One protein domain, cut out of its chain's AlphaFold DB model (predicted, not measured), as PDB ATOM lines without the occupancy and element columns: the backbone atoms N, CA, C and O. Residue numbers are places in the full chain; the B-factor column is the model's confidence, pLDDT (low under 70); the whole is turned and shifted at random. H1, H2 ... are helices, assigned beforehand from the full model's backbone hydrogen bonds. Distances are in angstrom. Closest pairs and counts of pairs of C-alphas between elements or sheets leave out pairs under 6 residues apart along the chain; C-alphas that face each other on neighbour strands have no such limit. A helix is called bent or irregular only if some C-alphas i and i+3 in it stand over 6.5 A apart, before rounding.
ATOM      1  N   TRP A  70      48.687  41.695 247.232       94.19
ATOM      2  CA  TRP A  70      47.266  42.029 247.258       94.19
ATOM      3  C   TRP A  70      46.401  40.905 246.685       94.19
ATOM      4  O   TRP A  70      45.397  40.544 247.297       94.19
ATOM      5  N   LYS A  71      46.801  40.297 245.559       93.94
ATOM      6  CA  LYS A  71      46.099  39.131 245.001       93.94
ATOM      7  C   LYS A  71      46.102  37.951 245.972       93.94
ATOM      8  O   LYS A  71      45.055  37.344 246.169       93.94
ATOM      9  N   ALA A  72      47.236  37.666 246.612       90.88
ATOM     10  CA  ALA A  72      47.334  36.607 247.617       90.88
ATOM     11  C   ALA A  72      46.411  36.871 248.820       90.88
ATOM     12  O   ALA A  72      45.683  35.981 249.252       90.88
ATOM     13  N   GLN A  73      46.365  38.111 249.311       91.56
ATOM     14  CA  GLN A  73      45.437  38.518 250.371       91.56
ATOM     15  C   GLN A  73      43.972  38.393 249.945       91.56
ATOM     16  O   GLN A  73      43.131  37.976 250.738       91.56
ATOM     17  N   LEU A  74      43.650  38.729 248.695       91.31
ATOM     18  CA  LEU A  74      42.294  38.598 248.170       91.31
ATOM     19  C   LEU A  74      41.846  37.131 248.129       91.31
ATOM     20  O   LEU A  74      40.705  36.842 248.480       91.31
ATOM     21  N   LEU A  75      42.740  36.218 247.739       88.88
ATOM     22  CA  LEU A  75      42.486  34.774 247.750       88.88
ATOM     23  C   LEU A  75      42.273  34.261 249.179       88.88
ATOM     24  O   LEU A  75      41.231  33.675 249.459       88.88
ATOM     25  N   ALA A  76      43.165  34.610 250.109       86.12
ATOM     26  CA  ALA A  76      43.033  34.228 251.517       86.12
ATOM     27  C   ALA A  76      41.724  34.739 252.151       86.12
ATOM     28  O   ALA A  76      41.090  34.051 252.953       86.12
ATOM     29  N   LYS A  77      41.274  35.946 251.777       84.50
ATOM     30  CA  LYS A  77      39.982  36.477 252.228       84.50
ATOM     31  C   LYS A  77      38.792  35.733 251.629       84.50
ATOM     32  O   LYS A  77      37.803  35.558 252.333       84.50
ATOM     33  N   ARG A  78      38.861  35.297 250.368       81.25
ATOM     34  CA  ARG A  78      37.790  34.501 249.744       81.25
ATOM     35  C   ARG A  78      37.620  33.156 250.441       81.25
ATOM     36  O   ARG A  78      36.503  32.831 250.817       81.25
ATOM     37  N   GLU A  79      38.717  32.471 250.743       77.50
ATOM     38  CA  GLU A  79      38.699  31.208 251.499       77.50
ATOM     39  C   GLU A  79      38.132  31.375 252.921       77.50
ATOM     40  O   GLU A  79      37.502  30.474 253.473       77.50
ATOM     41  N   ALA A  80      38.341  32.535 253.552       72.56
ATOM     42  CA  ALA A  80      37.737  32.843 254.849       72.56
ATOM     43  C   ALA A  80      36.227  33.122 254.744       72.56
ATOM     44  O   ALA A  80      35.467  32.731 255.630       72.56
ATOM     45  N   VAL A  81      35.783  33.780 253.668       72.56
ATOM     46  CA  VAL A  81      34.362  34.066 253.416       72.56
ATOM     47  C   VAL A  81      33.601  32.804 253.027       72.56
ATOM     48  O   VAL A  81      32.498  32.608 253.520       72.56
ATOM     49  N   GLU A  82      34.178  31.923 252.211       70.56
ATOM     50  CA  GLU A  82      33.563  30.634 251.861       70.56
ATOM     51  C   GLU A  82      33.329  29.773 253.108       70.56
ATOM     52  O   GLU A  82      32.216  29.289 253.318       70.56
ATOM     53  N   ARG A  83      34.312  29.711 254.017       62.41
ATOM     54  CA  ARG A  83      34.152  29.042 255.320       62.41
ATOM     55  C   ARG A  83      33.085  29.684 256.211       62.41
ATOM     56  O   ARG A  83      32.427  28.989 256.978       62.41
ATOM     57  N   ALA A  84      32.887  30.998 256.116       64.06
ATOM     58  CA  ALA A  84      31.853  31.703 256.874       64.06
ATOM     59  C   ALA A  84      30.454  31.633 256.226       64.06
ATOM     60  O   ALA A  84      29.453  31.825 256.916       64.06
ATOM     61  N   ALA A  85      30.361  31.358 254.922       62.81
ATOM     62  CA  ALA A  85      29.101  31.308 254.182       62.81
ATOM     63  C   ALA A  85      28.386  29.949 254.283       62.81
ATOM     64  O   ALA A  85      27.154  29.911 254.238       62.81
ATOM     65  N   GLN A  86      29.124  28.851 254.487       61.62
ATOM     66  CA  GLN A  86      28.556  27.514 254.724       61.62
ATOM     67  C   GLN A  86      27.477  27.466 255.833       61.62
ATOM     68  O   GLN A  86      26.380  26.968 255.563       61.62
ATOM     69  N   PRO A  87      27.688  28.024 257.044       62.41
ATOM     70  CA  PRO A  87      26.688  27.935 258.112       62.41
ATOM     71  C   PRO A  87      25.416  28.751 257.830       62.41
ATOM     72  O   PRO A  87      24.335  28.391 258.295       62.41
ATOM     73  N   ILE A  88      25.504  29.829 257.045       66.38
ATOM     74  CA  ILE A  88      24.341  30.676 256.731       66.38
ATOM     75  C   ILE A  88      23.384  29.941 255.786       66.38
ATOM     76  O   ILE A  88      22.166  29.994 255.977       66.38
ATOM     77  N   ALA A  89      23.919  29.206 254.808       66.50
ATOM     78  CA  ALA A  89      23.108  28.363 253.937       66.50
ATOM     79  C   ALA A  89      22.398  27.256 254.736       66.50
ATOM     80  O   ALA A  89      21.195  27.057 254.560       66.50
ATOM     81  N   MET A  90      23.090  26.603 255.678       64.56
ATOM     82  CA  MET A  90      22.507  25.548 256.519       64.56
ATOM     83  C   MET A  90      21.267  26.016 257.300       64.56
ATOM     84  O   MET A  90      20.250  25.319 257.322       64.56
ATOM     85  N   VAL A  91      21.310  27.211 257.901       74.00
ATOM     86  CA  VAL A  91      20.192  27.744 258.705       74.00
ATOM     87  C   VAL A  91      18.960  28.044 257.846       74.00
ATOM     88  O   VAL A  91      17.835  27.752 258.261       74.00
ATOM     89  N   GLY A  92      19.154  28.580 256.636       72.56
ATOM     90  CA  GLY A  92      18.055  28.856 255.706       72.56
ATOM     91  C   GLY A  92      17.256  27.595 255.376       72.56
ATOM     92  O   GLY A  92      16.036  27.558 255.554       72.56
ATOM     93  N   TRP A  93      17.944  26.521 254.991       66.94
ATOM     94  CA  TRP A  93      17.299  25.253 254.644       66.94
ATOM     95  C   TRP A  93      16.696  24.533 255.856       66.94
ATOM     96  O   TRP A  93      15.594  23.990 255.750       66.94
ATOM     97  N   ALA A  94      17.345  24.599 257.024       70.75
ATOM     98  CA  ALA A  94      16.799  24.054 258.268       70.75
ATOM     99  C   ALA A  94      15.464  24.716 258.654       70.75
ATOM    100  O   ALA A  94      14.521  24.030 259.050       70.75
ATOM    101  N   SER A  95      15.347  26.038 258.482       75.44
ATOM    102  CA  SER A  95      14.103  26.765 258.768       75.44
ATOM    103  C   SER A  95      12.951  26.350 257.842       75.44
ATOM    104  O   SER A  95      11.832  26.129 258.310       75.44
ATOM    105  N   CYS A  96      13.230  26.138 256.550       76.12
ATOM    106  CA  CYS A  96      12.252  25.621 255.593       76.12
ATOM    107  C   CYS A  96      11.810  24.195 255.950       76.12
ATOM    108  O   CYS A  96      10.612  23.914 255.954       76.12
ATOM    109  N   ALA A  97      12.750  23.307 256.295       74.81
ATOM    110  CA  ALA A  97      12.442  21.928 256.672       74.81
ATOM    111  C   ALA A  97      11.552  21.860 257.925       74.81
ATOM    112  O   ALA A  97      10.527  21.173 257.928       74.81
ATOM    113  N   LEU A  98      11.888  22.630 258.964       79.25
ATOM    114  CA  LEU A  98      11.080  22.738 260.182       79.25
ATOM    115  C   LEU A  98       9.698  23.345 259.910       79.25
ATOM    116  O   LEU A  98       8.701  22.880 260.470       79.25
ATOM    117  N   GLY A  99       9.617  24.345 259.028       80.38
ATOM    118  CA  GLY A  99       8.356  24.945 258.595       80.38
ATOM    119  C   GLY A  99       7.436  23.934 257.909       80.38
ATOM    120  O   GLY A  99       6.264  23.829 258.269       80.38
ATOM    121  N   VAL A 100       7.969  23.134 256.979       78.62
ATOM    122  CA  VAL A 100       7.208  22.084 256.282       78.62
ATOM    123  C   VAL A 100       6.756  20.991 257.250       78.62
ATOM    124  O   VAL A 100       5.585  20.618 257.231       78.62
ATOM    125  N   LEU A 101       7.635  20.519 258.139       79.00
ATOM    126  CA  LEU A 101       7.285  19.527 259.163       79.00
ATOM    127  C   LEU A 101       6.167  20.023 260.086       79.00
ATOM    128  O   LEU A 101       5.215  19.291 260.358       79.00
ATOM    129  N   SER A 102       6.250  21.279 260.527       79.44
ATOM    130  CA  SER A 102       5.233  21.894 261.381       79.44
ATOM    131  C   SER A 102       3.897  22.030 260.651       79.44
ATOM    132  O   SER A 102       2.855  21.673 261.203       79.44
ATOM    133  N   LEU A 103       3.918  22.480 259.391       76.88
ATOM    134  CA  LEU A 103       2.719  22.595 258.562       76.88
ATOM    135  C   LEU A 103       2.046  21.231 258.381       76.88
ATOM    136  O   LEU A 103       0.838  21.113 258.572       76.88
ATOM    137  N   VAL A 104       2.832  20.199 258.071       75.88
ATOM    138  CA  VAL A 104       2.374  18.815 257.909       75.88
ATOM    139  C   VAL A 104       1.768  18.272 259.204       75.88
ATOM    140  O   VAL A 104       0.668  17.719 259.181       75.88
ATOM    141  N   GLY A 105       2.437  18.465 260.343       77.44
ATOM    142  CA  GLY A 105       1.935  18.030 261.647       77.44
ATOM    143  C   GLY A 105       0.601  18.688 262.009       77.44
ATOM    144  O   GLY A 105      -0.339  18.005 262.425       77.44
ATOM    145  N   VAL A 106       0.473  19.998 261.779       79.56
ATOM    146  CA  VAL A 106      -0.782  20.739 261.990       79.56
ATOM    147  C   VAL A 106      -1.877  20.259 261.038       79.56
ATOM    148  O   VAL A 106      -3.028  20.112 261.456       79.56
ATOM    149  N   ALA A 107      -1.531  19.971 259.784       74.25
ATOM    150  CA  ALA A 107      -2.450  19.425 258.793       74.25
ATOM    151  C   ALA A 107      -3.020  18.066 259.228       74.25
ATOM    152  O   ALA A 107      -4.231  17.851 259.163       74.25
ATOM    153  N   ILE A 108      -2.170  17.171 259.741       73.69
ATOM    154  CA  ILE A 108      -2.592  15.867 260.269       73.69
ATOM    155  C   ILE A 108      -3.486  16.047 261.502       73.69
ATOM    156  O   ILE A 108      -4.544  15.421 261.584       73.69
ATOM    157  N   TRP A 109      -3.104  16.926 262.436       76.50
ATOM    158  CA  TRP A 109      -3.888  17.187 263.647       76.50
ATOM    159  C   TRP A 109      -5.276  17.740 263.299       76.50
ATOM    160  O   TRP A 109      -6.297  17.201 263.725       76.50
ATOM    161  N   GLN A 110      -5.351  18.812 262.509       79.81
ATOM    162  CA  GLN A 110      -6.609  19.509 262.218       79.81
ATOM    163  C   GLN A 110      -7.388  18.935 261.031       79.81
ATOM    164  O   GLN A 110      -8.298  19.585 260.513       79.81
ATOM    165  N   ARG A 111      -7.096  17.694 260.638       68.94
ATOM    166  CA  ARG A 111      -7.725  16.970 259.528       68.94
ATOM    167  C   ARG A 111      -9.237  17.172 259.412       68.94
ATOM    168  O   ARG A 111      -9.733  17.455 258.328       68.94
ATOM    169  N   SER A 112      -9.990  17.008 260.502       68.62
ATOM    170  CA  SER A 112     -11.461  17.085 260.476       68.62
ATOM    171  C   SER A 112     -11.980  18.502 260.207       68.62
ATOM    172  O   SER A 112     -12.979  18.694 259.505       68.62
ATOM    173  N   ARG A 113     -11.271  19.516 260.715       74.00
ATOM    174  CA  ARG A 113     -11.565  20.930 260.450       74.00
ATOM    175  C   ARG A 113     -11.149  21.332 259.038       74.00
ATOM    176  O   ARG A 113     -11.897  22.034 258.368       74.00
ATOM    177  N   LEU A 114     -10.011  20.835 258.559       72.06
ATOM    178  CA  LEU A 114      -9.534  21.072 257.198       72.06
ATOM    179  C   LEU A 114     -10.453  20.432 256.158       72.06
ATOM    180  O   LEU A 114     -10.845  21.104 255.215       72.06
ATOM    181  N   ALA A 115     -10.887  19.186 256.361       69.50
ATOM    182  CA  ALA A 115     -11.807  18.511 255.447       69.50
ATOM    183  C   ALA A 115     -13.150  19.251 255.316       69.50
ATOM    184  O   ALA A 115     -13.652  19.454 254.211       69.50
ATOM    185  N   SER A 116     -13.716  19.702 256.440       71.31
ATOM    186  CA  SER A 116     -14.980  20.452 256.448       71.31
ATOM    187  C   SER A 116     -14.844  21.866 255.874       71.31
ATOM    188  O   SER A 116     -15.781  22.369 255.251       71.31
ATOM    189  N   TRP A 117     -13.681  22.496 256.036       73.69
ATOM    190  CA  TRP A 117     -13.384  23.798 255.447       73.69
ATOM    191  C   TRP A 117     -13.111  23.718 253.937       73.69
ATOM    192  O   TRP A 117     -13.708  24.480 253.180       73.69
ATOM    193  N   VAL A 118     -12.316  22.744 253.480       71.75
ATOM    194  CA  VAL A 118     -12.056  22.468 252.052       71.75
ATOM    195  C   VAL A 118     -13.350  22.101 251.323       71.75
ATOM    196  O   VAL A 118     -13.580  22.552 250.205       71.75
ATOM    197  N   ALA A 119     -14.261  21.367 251.965       68.12
ATOM    198  CA  ALA A 119     -15.574  21.081 251.388       68.12
ATOM    199  C   ALA A 119     -16.410  22.350 251.126       68.12
ATOM    200  O   ALA A 119     -17.284  22.330 250.257       68.12
ATOM    201  N   ARG A 120     -16.136  23.449 251.842       75.19
ATOM    202  CA  ARG A 120     -16.809  24.750 251.703       75.19
ATOM    203  C   ARG A 120     -16.113  25.688 250.713       75.19
ATOM    204  O   ARG A 120     -16.637  26.766 250.445       75.19
ATOM    205  N   TRP A 121     -14.954  25.311 250.174       72.31
ATOM    206  CA  TRP A 121     -14.255  26.143 249.205       72.31
ATOM    207  C   TRP A 121     -15.025  26.240 247.878       72.31
ATOM    208  O   TRP A 121     -15.446  25.207 247.347       72.31
ATOM    209  N   PRO A 122     -15.212  27.458 247.331       68.19
ATOM    210  CA  PRO A 122     -15.725  27.631 245.978       68.19
ATOM    211  C   PRO A 122     -14.693  27.084 244.989       68.19
ATOM    212  O   PRO A 122     -13.517  27.411 245.111       68.19
ATOM    213  N   ASP A 123     -15.115  26.248 244.036       64.19
ATOM    214  CA  ASP A 123     -14.223  25.667 243.023       64.19
ATOM    215  C   ASP A 123     -13.605  26.772 242.148       64.19
ATOM    216  O   ASP A 123     -14.311  27.344 241.312       64.19
ATOM    217  N   PRO A 124     -12.297  27.074 242.276       62.34
ATOM    218  CA  PRO A 124     -11.698  28.195 241.552       62.34
ATOM    219  C   PRO A 124     -11.503  27.907 240.054       62.34
ATOM    220  O   PRO A 124     -11.289  28.824 239.269       62.34
ATOM    221  N   TRP A 125     -11.591  26.640 239.640       58.81
ATOM    222  CA  TRP A 125     -11.273  26.160 238.291       58.81
ATOM    223  C   TRP A 125     -12.515  25.650 237.523       58.81
ATOM    224  O   TRP A 125     -12.381  25.186 236.395       58.81
ATOM    225  N   ARG A 126     -13.740  25.831 238.057       55.38
ATOM    226  CA  ARG A 126     -15.011  25.540 237.343       55.38
ATOM    227  C   ARG A 126     -15.253  26.398 236.090       55.38
ATOM    228  O   ARG A 126     -16.196  26.166 235.349       55.38
ATOM    229  N   LEU A 127     -14.379  27.363 235.805       52.22
ATOM    230  CA  LEU A 127     -14.355  28.083 234.527       52.22
ATOM    231  C   LEU A 127     -13.905  27.194 233.345       52.22
ATOM    232  O   LEU A 127     -14.012  27.613 232.193       52.22
ATOM    233  N   ALA A 128     -13.416  25.975 233.610       53.22
ATOM    234  CA  ALA A 128     -12.961  25.015 232.605       53.22
ATOM    235  C   ALA A 128     -14.073  24.142 231.984       53.22
ATOM    236  O   ALA A 128     -13.761  23.308 231.135       53.22
ATOM    237  N   ASP A 129     -15.357  24.372 232.297       53.97
ATOM    238  CA  ASP A 129     -16.514  23.668 231.696       53.97
ATOM    239  C   ASP A 129     -16.622  23.822 230.157       53.97
ATOM    240  O   ASP A 129     -17.515  23.266 229.521       53.97
ATOM    241  N   ARG A 130     -15.700  24.561 229.521       55.44
ATOM    242  CA  ARG A 130     -15.620  24.728 228.065       55.44
ATOM    243  C   ARG A 130     -14.681  23.737 227.353       55.44
ATOM    244  O   ARG A 130     -14.692  23.731 226.124       55.44
ATOM    245  N   TRP A 131     -13.890  22.912 228.055       52.47
ATOM    246  CA  TRP A 131     -12.920  21.996 227.420       52.47
ATOM    247  C   TRP A 131     -13.153  20.509 227.781       52.47
ATOM    248  O   TRP A 131     -13.213  20.176 228.960       52.47
ATOM    249  N   PRO A 132     -13.242  19.583 226.803       50.94
ATOM    250  CA  PRO A 132     -13.678  18.192 227.011       50.94
ATOM    251  C   PRO A 132     -12.583  17.217 227.491       50.94
ATOM    252  O   PRO A 132     -12.772  16.004 227.415       50.94
ATOM    253  N   ILE A 133     -11.436  17.698 227.977       57.59
ATOM    254  CA  ILE A 133     -10.422  16.818 228.581       57.59
ATOM    255  C   ILE A 133     -10.658  16.770 230.090       57.59
ATOM    256  O   ILE A 133     -10.446  17.767 230.766       57.59
ATOM    257  N   ASN A 134     -11.154  15.625 230.578       58.44
ATOM    258  CA  ASN A 134     -11.270  15.204 231.983       58.44
ATOM    259  C   ASN A 134     -10.999  16.318 233.008       58.44
ATOM    260  O   ASN A 134      -9.856  16.514 233.422       58.44
ATOM    261  N   GLY A 135     -12.049  17.043 233.400       58.09
ATOM    262  CA  GLY A 135     -11.953  18.135 234.366       58.09
ATOM    263  C   GLY A 135     -11.322  17.654 235.669       58.09
ATOM    264  O   GLY A 135     -11.947  16.936 236.449       58.09
ATOM    265  N   PHE A 136     -10.062  18.022 235.896       61.09
ATOM    266  CA  PHE A 136      -9.378  17.737 237.146       61.09
ATOM    267  C   PHE A 136      -9.939  18.645 238.231       61.09
ATOM    268  O   PHE A 136      -9.675  19.848 238.235       61.09
ATOM    269  N   SER A 137     -10.685  18.051 239.161       67.44
ATOM    270  CA  SER A 137     -11.246  18.798 240.268       67.44
ATOM    271  C   SER A 137     -10.288  18.939 241.424       67.44
ATOM    272  O   SER A 137     -10.085  17.999 242.184       67.44
ATOM    273  N   LEU A 138      -9.716  20.138 241.585       65.56
ATOM    274  CA  LEU A 138      -8.830  20.443 242.707       65.56
ATOM    275  C   LEU A 138      -9.552  20.213 244.044       65.56
ATOM    276  O   LEU A 138      -8.951  19.699 244.982       65.56
ATOM    277  N   ARG A 139     -10.847  20.547 244.132       67.25
ATOM    278  CA  ARG A 139     -11.656  20.325 245.335       67.25
ATOM    279  C   ARG A 139     -11.863  18.844 245.607       67.25
ATOM    280  O   ARG A 139     -11.647  18.429 246.741       67.25
ATOM    281  N   ASP A 140     -12.242  18.054 244.604       67.62
ATOM    282  CA  ASP A 140     -12.495  16.619 244.795       67.62
ATOM    283  C   ASP A 140     -11.192  15.843 245.019       67.62
ATOM    284  O   ASP A 140     -11.151  14.918 245.827       67.62
ATOM    285  N   PHE A 141     -10.098  16.276 244.389       66.50
ATOM    286  CA  PHE A 141      -8.756  15.762 244.633       66.50
ATOM    287  C   PHE A 141      -8.302  16.043 246.069       66.50
ATOM    288  O   PHE A 141      -7.921  15.118 246.786       66.50
ATOM    289  N   LEU A 142      -8.391  17.298 246.524       68.19
ATOM    290  CA  LEU A 142      -8.045  17.663 247.898       68.19
ATOM    291  C   LEU A 142      -8.971  16.958 248.897       68.19
ATOM    292  O   LEU A 142      -8.489  16.366 249.857       68.19
ATOM    293  N   ALA A 143     -10.285  16.936 248.674       66.31
ATOM    294  CA  ALA A 143     -11.235  16.238 249.543       66.31
ATOM    295  C   ALA A 143     -10.979  14.718 249.600       66.31
ATOM    296  O   ALA A 143     -11.078  14.117 250.674       66.31
ATOM    297  N   GLY A 144     -10.589  14.096 248.484       65.12
ATOM    298  CA  GLY A 144     -10.128  12.706 248.419       65.12
ATOM    299  C   GLY A 144      -8.863  12.468 249.246       65.12
ATOM    300  O   GLY A 144      -8.788  11.501 250.007       65.12
ATOM    301  N   LEU A 145      -7.913  13.407 249.182       65.00
ATOM    302  CA  LEU A 145      -6.674  13.396 249.964       65.00
ATOM    303  C   LEU A 145      -6.919  13.521 251.479       65.00
ATOM    304  O   LEU A 145      -6.148  13.002 252.276       65.00
ATOM    305  N   TRP A 146      -7.996  14.183 251.906       62.19
ATOM    306  CA  TRP A 146      -8.331  14.333 253.331       62.19
ATOM    307  C   TRP A 146      -9.228  13.205 253.883       62.19
ATOM    308  O   TRP A 146      -9.264  12.966 255.100       62.19
ATOM    309  N   SER A 147      -9.949  12.490 253.012       65.12
ATOM    310  CA  SER A 147     -10.963  11.495 253.394       65.12
ATOM    311  C   SER A 147     -10.454  10.047 253.437       65.12
ATOM    312  O   SER A 147     -10.872   9.313 254.332       65.12
ATOM    313  N   GLN A 148      -9.511   9.626 252.581       58.69
ATOM    314  CA  GLN A 148      -8.981   8.251 252.617       58.69
ATOM    315  C   GLN A 148      -7.951   8.033 253.739       58.69
ATOM    316  O   GLN A 148      -6.914   8.688 253.805       58.69
ATOM    317  N   THR A 149      -8.236   7.087 254.637       58.53
ATOM    318  CA  THR A 149      -7.544   6.879 255.922       58.53
ATOM    319  C   THR A 149      -6.174   6.178 255.884       58.53
ATOM    320  O   THR A 149      -5.335   6.595 256.675       58.53
ATOM    321  N   PRO A 150      -5.884   5.161 255.045       60.97
ATOM    322  CA  PRO A 150      -4.595   4.459 255.140       60.97
ATOM    323  C   PRO A 150      -3.479   5.055 254.259       60.97
ATOM    324  O   PRO A 150      -2.341   5.166 254.707       60.97
ATOM    325  N   ASN A 151      -3.780   5.499 253.034       62.94
ATOM    326  CA  ASN A 151      -2.739   5.924 252.084       62.94
ATOM    327  C   ASN A 151      -2.181   7.329 252.345       62.94
ATOM    328  O   ASN A 151      -1.045   7.620 251.988       62.94
ATOM    329  N   THR A 152      -2.948   8.212 252.975       63.06
ATOM    330  CA  THR A 152      -2.582   9.632 253.115       63.06
ATOM    331  C   THR A 152      -1.556   9.846 254.225       63.06
ATOM    332  O   THR A 152      -0.616  10.616 254.046       63.06
ATOM    333  N   ILE A 153      -1.653   9.080 255.317       66.75
ATOM    334  CA  ILE A 153      -0.630   9.029 256.375       66.75
ATOM    335  C   ILE A 153       0.694   8.515 255.800       66.75
ATOM    336  O   ILE A 153       1.743   9.095 256.074       66.75
ATOM    337  N   LEU A 154       0.644   7.479 254.954       66.06
ATOM    338  CA  LEU A 154       1.828   6.931 254.295       66.06
ATOM    339  C   LEU A 154       2.458   7.937 253.329       66.06
ATOM    340  O   LEU A 154       3.655   8.165 253.408       66.06
ATOM    341  N   ILE A 155       1.680   8.597 252.469       69.88
ATOM    342  CA  ILE A 155       2.218   9.567 251.499       69.88
ATOM    343  C   ILE A 155       2.845  10.773 252.209       69.88
ATOM    344  O   ILE A 155       3.929  11.216 251.832       69.88
ATOM    345  N   VAL A 156       2.199  11.291 253.254       72.31
ATOM    346  CA  VAL A 156       2.700  12.443 254.017       72.31
ATOM    347  C   VAL A 156       3.941  12.071 254.831       72.31
ATOM    348  O   VAL A 156       4.914  12.823 254.841       72.31
ATOM    349  N   SER A 157       3.954  10.888 255.451       71.81
ATOM    350  CA  SER A 157       5.124  10.363 256.162       71.81
ATOM    351  C   SER A 157       6.292  10.075 255.217       71.81
ATOM    352  O   SER A 157       7.416  10.458 255.525       71.81
ATOM    353  N   VAL A 158       6.041   9.475 254.050       75.69
ATOM    354  CA  VAL A 158       7.062   9.222 253.021       75.69
ATOM    355  C   VAL A 158       7.615  10.535 252.482       75.69
ATOM    356  O   VAL A 158       8.825  10.669 252.354       75.69
ATOM    357  N   SER A 159       6.764  11.531 252.238       71.38
ATOM    358  CA  SER A 159       7.205  12.857 251.787       71.38
ATOM    359  C   SER A 159       8.066  13.554 252.844       71.38
ATOM    360  O   SER A 159       9.115  14.101 252.517       71.38
ATOM    361  N   ALA A 160       7.681  13.480 254.124       75.81
ATOM    362  CA  ALA A 160       8.491  13.994 255.226       75.81
ATOM    363  C   ALA A 160       9.831  13.243 255.359       75.81
ATOM    364  O   ALA A 160      10.871  13.878 255.510       75.81
ATOM    365  N   CYS A 161       9.831  11.913 255.228       75.12
ATOM    366  CA  CYS A 161      11.048  11.098 255.219       75.12
ATOM    367  C   CYS A 161      11.960  11.418 254.030       75.12
ATOM    368  O   CYS A 161      13.169  11.485 254.212       75.12
ATOM    369  N   LEU A 162      11.416  11.647 252.833       78.75
ATOM    370  CA  LEU A 162      12.198  12.028 251.654       78.75
ATOM    371  C   LEU A 162      12.823  13.415 251.813       78.75
ATOM    372  O   LEU A 162      13.978  13.603 251.445       78.75
ATOM    373  N   LEU A 163      12.102  14.370 252.406       75.88
ATOM    374  CA  LEU A 163      12.638  15.700 252.705       75.88
ATOM    375  C   LEU A 163      13.744  15.645 253.767       75.88
ATOM    376  O   LEU A 163      14.766  16.310 253.620       75.88
ATOM    377  N   LEU A 164      13.575  14.820 254.803       75.06
ATOM    378  CA  LEU A 164      14.607  14.584 255.815       75.06
ATOM    379  C   LEU A 164      15.824  13.851 255.234       75.06
ATOM    380  O   LEU A 164      16.954  14.220 255.534       75.06
ATOM    381  N   ALA A 165      15.617  12.855 254.373       75.44
ATOM    382  CA  ALA A 165      16.698  12.150 253.693       75.44
ATOM    383  C   ALA A 165      17.468  13.082 252.745       75.44
ATOM    384  O   ALA A 165      18.694  13.079 252.756       75.44
ATOM    385  N   ALA A 166      16.769  13.929 251.982       78.12
ATOM    386  CA  ALA A 166      17.392  14.949 251.143       78.12
ATOM    387  C   ALA A 166      18.192  15.968 251.973       78.12
ATOM    388  O   ALA A 166      19.290  16.347 251.573       78.12
ATOM    389  N   PHE A 167      17.687  16.360 253.149       74.88
ATOM    390  CA  PHE A 167      18.412  17.207 254.098       74.88
ATOM    391  C   PHE A 167      19.701  16.537 254.595       74.88
ATOM    392  O   PHE A 167      20.758  17.159 254.551       74.88
ATOM    393  N   VAL A 168      19.644  15.266 255.007       77.62
ATOM    394  CA  VAL A 168      20.828  14.522 255.475       77.62
ATOM    395  C   VAL A 168      21.855  14.352 254.357       77.62
ATOM    396  O   VAL A 168      23.029  14.622 254.581       77.62
ATOM    397  N   VAL A 169      21.430  13.963 253.150       78.31
ATOM    398  CA  VAL A 169      22.331  13.821 251.994       78.31
ATOM    399  C   VAL A 169      23.009  15.148 251.665       78.31
ATOM    400  O   VAL A 169      24.208  15.161 251.424       78.31
ATOM    401  N   TYR A 170      22.274  16.261 251.702       74.25
ATOM    402  CA  TYR A 170      22.838  17.586 251.455       74.25
ATOM    403  C   TYR A 170      23.836  18.016 252.537       74.25
ATOM    404  O   TYR A 170      24.878  18.565 252.203       74.25
ATOM    405  N   VAL A 171      23.545  17.755 253.816       74.06
ATOM    406  CA  VAL A 171      24.468  18.064 254.922       74.06
ATOM    407  C   VAL A 171      25.756  17.251 254.797       74.06
ATOM    408  O   VAL A 171      26.829  17.823 254.929       74.06
ATOM    409  N   VAL A 172      25.659  15.958 254.475       74.31
ATOM    410  CA  VAL A 172      26.833  15.097 254.247       74.31
ATOM    411  C   VAL A 172      27.662  15.602 253.063       74.31
ATOM    412  O   VAL A 172      28.865  15.769 253.202       74.31
ATOM    413  N   TRP A 173      27.021  15.945 251.942       73.69
ATOM    414  CA  TRP A 173      27.702  16.513 250.768       73.69
ATOM    415  C   TRP A 173      28.291  17.910 250.992       73.69
ATOM    416  O   TRP A 173      29.129  18.349 250.216       73.69
ATOM    417  N   ALA A 174      27.792  18.652 251.981       65.81
ATOM    418  CA  ALA A 174      28.278  19.989 252.304       65.81
ATOM    419  C   ALA A 174      29.457  19.970 253.291       65.81
ATOM    420  O   ALA A 174      30.138  20.991 253.413       65.81
ATOM    421  N   GLU A 175      29.664  18.861 254.008       61.56
ATOM    422  CA  GLU A 175      30.823  18.661 254.887       61.56
ATOM    423  C   GLU A 175      32.034  18.022 254.181       61.56
ATOM    424  O   GLU A 175      33.147  18.145 254.694       61.56
ATOM    425  N   GLU A 176      31.838  17.384 253.021       51.53
ATOM    426  CA  GLU A 176      32.900  16.866 252.132       51.53
ATOM    427  C   GLU A 176      33.475  17.944 251.196       51.53
ATOM    428  O   GLU A 176      34.710  17.917 250.978       51.53
TER     429      GLU A 176
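AT A GLANCE: This is residues 70 to 176 of the 176 residues of an uncharacterized protein of Acidobacteria bacterium (UniProt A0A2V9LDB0). Two long antiparallel helices, H1 and H4, run side by side, and at one end a short helical hairpin, H2 and H3, turns off about perpendicular to them, giving an L. H1 is the longest helix, bent but running nearly straight; residues 70 to 85 stick out beyond H4, and at the far end of the other limb the loop tip, residues 129 to 134, sticks out too. The printed part has 107 residues with four named helices in the order H1, H2, H3, H4 and no named strand; its class is all helix. It is extended, with a radius of gyration of the C-alphas of 22.2 A and spans of 68 by 34 by 21 A, only just elongated.

IN THESE COORDINATES: Find C-alpha 70 at (47.266, 42.029, 247.258), where H1, residues 70 to 109, begins. By its hydrogen bonds it was assigned as one helix, but it is bent: C-alphas 84 and 87 are 6.5 A apart. Its arms are H1a, residues 70 to 84, 20.9 A long, and H1b, residues 87 to 109, 32.9 A long, ending at C-alpha 109 at (-3.888, 17.187, 263.647). Next come H2, residues 111 to 118, 10.2 A long, and H3, residues 138 to 147, 14.1 A long. H4, residues 151 to 175, is 36.0 A long and ends at C-alpha 175 at (30.823, 18.661, 254.887).

HOW THE PARTS SIT: Start at H1b, which stands to H1a at a shallow tilt of 20 degrees. H1b and H4 touch at a shallow tilt of 9 degrees, opposite ways; their closest C-alphas, those of Leu 101 and Ala 160, are 6.9 A apart. H1a is apart from H2, H3 and H4. Look next at Ala 107 and Leu 114, whose C-alphas, 7.4 A apart, are the closest of H1b and H2; these two are close but not clearly touching and about perpendicular, at 88 degrees. H2 and H3 form a helical hairpin: they touch at a shallow tilt of 19 degrees, opposite ways, with the closest C-alphas, those of Ala 115 and Trp 146, 5.8 A apart. H3 and H4 are close but not clearly touching, about perpendicular at 83 degrees, the closest C-alphas being those of Leu 145 and Thr 152 at 6.4 A. In H1a, H1b, H2, H3 and H4 every O i to N i+4 pair is within hydrogen-bond range.

THE WHOLE: The two C-alphas farthest apart, those of Trp 70 and Pro 132, are 68.5 A apart. The printed part has no cut. The link from H2 to H3, residues 119 to 137, is long; those from H1 to H2 and from H3 to H4 are tight. The mean pLDDT of the printed part is 70.5, and 50 residues are under 70, among them residues 83 to 90 and 122 to 155.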